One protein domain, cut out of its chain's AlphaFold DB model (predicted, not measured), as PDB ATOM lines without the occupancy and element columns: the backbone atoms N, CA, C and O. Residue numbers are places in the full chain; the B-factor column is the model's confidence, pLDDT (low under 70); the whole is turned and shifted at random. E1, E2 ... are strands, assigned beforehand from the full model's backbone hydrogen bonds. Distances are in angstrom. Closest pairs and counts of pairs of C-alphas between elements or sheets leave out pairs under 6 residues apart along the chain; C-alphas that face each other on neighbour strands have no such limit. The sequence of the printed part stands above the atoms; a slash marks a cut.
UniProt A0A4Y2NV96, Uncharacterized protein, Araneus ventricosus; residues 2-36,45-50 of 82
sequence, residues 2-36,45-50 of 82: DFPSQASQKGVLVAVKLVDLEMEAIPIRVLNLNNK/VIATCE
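What this domain is: This is residues 2 to 36 and 45 to 50 of the 82 residues of an uncharacterized protein of Araneus ventricosus (UniProt A0A4Y2NV96). Little regular structure is here: look for one long, open hairpin, in which short strands E1 and E2 run side by side and the tip of their connecting loop, residues 20 to 25, sticks out. Residues 2 to 11 run the other way before the chain folds back into E1, and residues 45 to 50 are a separate piece across a cut. The printed part has 41 residues, 8 of them in the two antiparallel strands, with no named helix; the class is all strand. It is loose, with a radius of gyration of the C-alphas of 11.7 A and spans of 36 by 21 by 18 A.

How they stand to each other: Look across from E1, residues 12 to 15, to E2, residues 29 to 32: this hairpin is antiparallel at 158 degrees. C-alphas 14 and 30 face each other at 4.7 A. N 31 and O 13, 2.8 A apart, are within hydrogen-bond range.

Where its parts are: Find C-alpha 12 at (5.966, 10.827, -30.439); E1 runs 10.2 A from there. E2 runs 10.1 A to C-alpha 32 at (5.772, 9.868, -35.163).

The domain as a whole: The E1 to E2 link is long, 13 residues. Residues 37 to 44 are not printed; C-alphas 36 and 45 are 19.7 A apart. In this model, pLDDT is under 70 at residues 2 to 12 and 14 to 21.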
ATOM      1  N   ASP A   2      20.507   0.276 -22.822       45.22
ATOM      2  CA  ASP A   2      19.196   0.867 -22.577       45.22
ATOM      3  C   ASP A   2      19.405   2.355 -22.291       45.22
ATOM      4  O   ASP A   2      20.104   2.722 -21.346       45.22
ATOM      5  N   PHE A   3      18.878   3.211 -23.165       47.75
ATOM      6  CA  PHE A   3      18.930   4.660 -22.980       47.75
ATOM      7  C   PHE A   3      17.874   5.073 -21.940       47.75
ATOM      8  O   PHE A   3      16.723   4.640 -22.055       47.75
ATOM      9  N   PRO A   4      18.228   5.878 -20.920       52.44
ATOM     10  CA  PRO A   4      17.314   6.199 -19.836       52.44
ATOM     11  C   PRO A   4      16.249   7.207 -20.287       52.44
ATOM     12  O   PRO A   4      16.517   8.134 -21.048       52.44
ATOM     13  N   SER A   5      15.029   6.967 -19.801       61.09
ATOM     14  CA  SER A   5      13.824   7.803 -19.889       61.09
ATOM     15  C   SER A   5      13.495   8.376 -21.270       61.09
ATOM     16  O   SER A   5      13.716   9.543 -21.589       61.09
ATOM     17  N   GLN A   6      12.831   7.542 -22.059       58.59
ATOM     18  CA  GLN A   6      12.078   7.951 -23.231       58.59
ATOM     19  C   GLN A   6      10.881   8.828 -22.807       58.59
ATOM     20  O   GLN A   6       9.817   8.313 -22.460       58.59
ATOM     21  N   ALA A   7      11.038  10.154 -22.814       58.97
ATOM     22  CA  ALA A   7       9.935  11.083 -22.569       58.97
ATOM     23  C   ALA A   7       9.001  11.109 -23.790       58.97
ATOM     24  O   ALA A   7       9.199  11.848 -24.752       58.97
ATOM     25  N   SER A   8       7.991  10.241 -23.773       58.25
ATOM     26  CA  SER A   8       6.947  10.192 -24.794       58.25
ATOM     27  C   SER A   8       5.825  11.161 -24.430       58.25
ATOM     28  O   SER A   8       5.044  10.910 -23.511       58.25
ATOM     29  N   GLN A   9       5.688  12.256 -25.181       61.09
ATOM     30  CA  GLN A   9       4.365  12.860 -25.345       61.09
ATOM     31  C   GLN A   9       3.538  11.912 -26.214       61.09
ATOM     32  O   GLN A   9       3.988  11.535 -27.296       61.09
ATOM     33  N   LYS A  10       2.330  11.546 -25.760       66.38
ATOM     34  CA  LYS A  10       1.416  10.575 -26.398       66.38
ATOM     35  C   LYS A  10       1.505  10.637 -27.941       66.38
ATOM     36  O   LYS A  10       1.022  11.578 -28.578       66.38
ATOM     37  N   GLY A  11       2.195   9.655 -28.530       64.38
ATOM     38  CA  GLY A  11       2.343   9.486 -29.980       64.38
ATOM     39  C   GLY A  11       3.626  10.024 -30.639       64.38
ATOM     40  O   GLY A  11       3.682  10.044 -31.866       64.38
ATOM     41  N   VAL A  12       4.645  10.458 -29.890       64.69
ATOM     42  CA  VAL A  12       5.966  10.827 -30.439       64.69
ATOM     43  C   VAL A  12       7.082  10.173 -29.635       64.69
ATOM     44  O   VAL A  12       7.083  10.211 -28.408       64.69
ATOM     45  N   LEU A  13       8.044   9.598 -30.353       72.44
ATOM     46  CA  LEU A  13       9.267   9.031 -29.807       72.44
ATOM     47  C   LEU A  13      10.474   9.874 -30.235       72.44
ATOM     48  O   LEU A  13      10.647  10.153 -31.420       72.44
ATOM     49  N   VAL A  14      11.324  10.243 -29.279       64.81
ATOM     50  CA  VAL A  14      12.585  10.955 -29.507       64.81
ATOM     51  C   VAL A  14      13.762  10.047 -29.145       64.81
ATOM     52  O   VAL A  14      13.772   9.461 -28.064       64.81
ATOM     53  N   ALA A  15      14.743   9.925 -30.045       67.19
ATOM     54  CA  ALA A  15      15.965   9.149 -29.823       67.19
ATOM     55  C   ALA A  15      17.215  10.022 -30.007       67.19
ATOM     56  O   ALA A  15      17.294  10.818 -30.948       67.19
ATOM     57  N   VAL A  16      18.204   9.831 -29.129       65.50
ATOM     58  CA  VAL A  16      19.469  10.583 -29.116       65.50
ATOM     59  C   VAL A  16      20.625   9.656 -29.505       65.50
ATOM     60  O   VAL A  16      20.699   8.514 -29.057       65.50
ATOM     61  N   LYS A  17      21.523  10.140 -30.369       66.12
ATOM     62  CA  LYS A  17      22.794   9.483 -30.719       66.12
ATOM     63  C   LYS A  17      23.902  10.069 -29.831       66.12
ATOM     64  O   LYS A  17      23.805  11.234 -29.468       66.12
ATOM     65  N   LEU A  18      24.949   9.303 -29.502       64.75
ATOM     66  CA  LEU A  18      26.178   9.890 -28.943       64.75
ATOM     67  C   LEU A  18      26.690  10.950 -29.925       64.75
ATOM     68  O   LEU A  18      26.904  10.646 -31.103       64.75
ATOM     69  N   VAL A  19      26.804  12.183 -29.446       63.88
ATOM     70  CA  VAL A  19      27.197  13.353 -30.229       63.88
ATOM     71  C   VAL A  19      28.466  13.936 -29.644       63.88
ATOM     72  O   VAL A  19      28.656  13.932 -28.428       63.88
ATOM     73  N   ASP A  20      29.329  14.401 -30.537       69.94
ATOM     74  CA  ASP A  20      30.459  15.226 -30.155       69.94
ATOM     75  C   ASP A  20      29.929  16.572 -29.641       69.94
ATOM     76  O   ASP A  20      29.070  17.190 -30.276       69.94
ATOM     77  N   LEU A  21      30.404  16.991 -28.469       69.38
ATOM     78  CA  LEU A  21      29.997  18.243 -27.835       69.38
ATOM     79  C   LEU A  21      30.644  19.464 -28.501       69.38
ATOM     80  O   LEU A  21      30.231  20.584 -28.221       69.38
ATOM     81  N   GLU A  22      31.613  19.258 -29.399       74.69
ATOM     82  CA  GLU A  22      32.169  20.318 -30.247       74.69
ATOM     83  C   GLU A  22      31.210  20.754 -31.373       74.69
ATOM     84  O   GLU A  22      31.439  21.772 -32.026       74.69
ATOM     85  N   MET A  23      30.114  20.022 -31.612       74.62
ATOM     86  CA  MET A  23      29.119  20.410 -32.615       74.62
ATOM     87  C   MET A  23      28.253  21.590 -32.147       74.62
ATOM     88  O   MET A  23      27.691  21.577 -31.055       74.62
ATOM     89  N   GLU A  24      28.039  22.562 -33.040       78.06
ATOM     90  CA  GLU A  24      27.186  23.743 -32.805       78.06
ATOM     91  C   GLU A  24      25.715  23.381 -32.516       78.06
ATOM     92  O   GLU A  24      25.002  24.115 -31.831       78.06
ATOM     93  N   ALA A  25      25.250  22.233 -33.016       81.06
ATOM     94  CA  ALA A  25      23.895  21.745 -32.799       81.06
ATOM     95  C   ALA A  25      23.853  20.225 -32.614       81.06
ATOM     96  O   ALA A  25      24.552  19.471 -33.293       81.06
ATOM     97  N   ILE A  26      22.952  19.770 -31.739       80.38
ATOM     98  CA  ILE A  26      22.705  18.350 -31.482       80.38
ATOM     99  C   ILE A  26      21.578  17.865 -32.407       80.38
ATOM    100  O   ILE A  26      20.430  18.287 -32.239       80.38
ATOM    101  N   PRO A  27      21.848  16.969 -33.374       78.31
ATOM    102  CA  PRO A  27      20.797  16.411 -34.214       78.31
ATOM    103  C   PRO A  27      19.887  15.475 -33.407       78.31
ATOM    104  O   PRO A  27      20.345  14.521 -32.780       78.31
ATOM    105  N   ILE A  28      18.574  15.709 -33.480       80.19
ATOM    106  CA  ILE A  28      17.547  14.879 -32.835       80.19
ATOM    107  C   ILE A  28      16.754  14.128 -33.905       80.19
ATOM    108  O   ILE A  28      16.282  14.721 -34.876       80.19
ATOM    109  N   ARG A  29      16.569  12.814 -33.718       81.44
ATOM    110  CA  ARG A  29      15.664  12.011 -34.552       81.44
ATOM    111  C   ARG A  29      14.326  11.851 -33.844       81.44
ATOM    112  O   ARG A  29      14.275  11.410 -32.696       81.44
ATOM    113  N   VAL A  30      13.250  12.180 -34.555       82.88
ATOM    114  CA  VAL A  30      11.874  12.102 -34.054       82.88
ATOM    115  C   VAL A  30      11.090  11.099 -34.892       82.88
ATOM    116  O   VAL A  30      11.074  11.188 -36.118       82.88
ATOM    117  N   LEU A  31      10.431  10.154 -34.230       85.31
ATOM    118  CA  LEU A  31       9.501   9.215 -34.841       85.31
ATOM    119  C   LEU A  31       8.075   9.567 -34.415       85.31
ATOM    120  O   LEU A  31       7.751   9.608 -33.226       85.31
ATOM    121  N   ASN A  32       7.206   9.786 -35.398       87.94
ATOM    122  CA  ASN A  32       5.772   9.868 -35.163       87.94
ATOM    123  C   ASN A  32       5.208   8.451 -35.021       87.94
ATOM    124  O   ASN A  32       5.307   7.654 -35.950       87.94
ATOM    125  N   LEU A  33       4.615   8.147 -33.869       87.81
ATOM    126  CA  LEU A  33       3.958   6.861 -33.622       87.81
ATOM    127  C   LEU A  33       2.486   6.871 -34.059       87.81
ATOM    128  O   LEU A  33       1.823   5.839 -34.016       87.81
ATOM    129  N   ASN A  34       1.958   8.029 -34.468       86.25
ATOM    130  CA  ASN A  34       0.615   8.127 -35.025       86.25
ATOM    131  C   ASN A  34       0.624   7.858 -36.531       86.25
ATOM    132  O   ASN A  34       1.536   8.256 -37.250       86.25
ATOM    133  N   ASN A  35      -0.471   7.281 -37.021       87.75
ATOM    134  CA  ASN A  35      -0.727   7.100 -38.451       87.75
ATOM    135  C   ASN A  35      -1.097   8.405 -39.186       87.75
ATOM    136  O   ASN A  35      -1.133   8.430 -40.413       87.75
ATOM    137  N   LYS A  36      -1.378   9.487 -38.450       92.38
ATOM    138  CA  LYS A  36      -1.653  10.819 -39.002       92.38
ATOM    139  C   LYS A  36      -0.398  11.693 -38.947       92.38
ATOM    140  O   LYS A  36       0.320  11.621 -37.946       92.38
ATOM    141  N   VAL A  45       8.910  22.948 -28.271       85.94
ATOM    142  CA  VAL A  45       9.690  22.058 -27.407       85.94
ATOM    143  C   VAL A  45       9.215  20.620 -27.624       85.94
ATOM    144  O   VAL A  45       8.071  20.289 -27.316       85.94
ATOM    145  N   ILE A  46      10.088  19.771 -28.173       83.38
ATOM    146  CA  ILE A  46       9.791  18.356 -28.479       83.38
ATOM    147  C   ILE A  46      10.414  17.364 -27.506       83.38
ATOM    148  O   ILE A  46       9.976  16.220 -27.426       83.38
ATOM    149  N   ALA A  47      11.452  17.797 -26.802       82.38
ATOM    150  CA  ALA A  47      12.160  17.025 -25.803       82.38
ATOM    151  C   ALA A  47      12.857  17.986 -24.843       82.38
ATOM    152  O   ALA A  47      13.247  19.093 -25.222       82.38
ATOM    153  N   THR A  48      13.020  17.534 -23.611       81.00
ATOM    154  CA  THR A  48      13.821  18.185 -22.579       81.00
ATOM    155  C   THR A  48      14.941  17.228 -22.219       81.00
ATOM    156  O   THR A  48      14.678  16.049 -21.983       81.00
ATOM    157  N   CYS A  49      16.174  17.725 -22.198       75.38
ATOM    158  CA  CYS A  49      17.357  16.932 -21.886       75.38
ATOM    159  C   CYS A  49      18.026  17.511 -20.643       75.38
ATOM    160  O   CYS A  49      18.157  18.729 -20.525       75.38
ATOM    161  N   GLU A  50      18.477  16.645 -19.746       77.19
ATOM    162  CA  GLU A  50      19.330  17.048 -18.631       77.19
ATOM    163  C   GLU A  50      20.796  17.023 -19.088       77.19
ATOM    164  O   GLU A  50      21.226  16.042 -19.709       77.19
TER     165      GLU A  50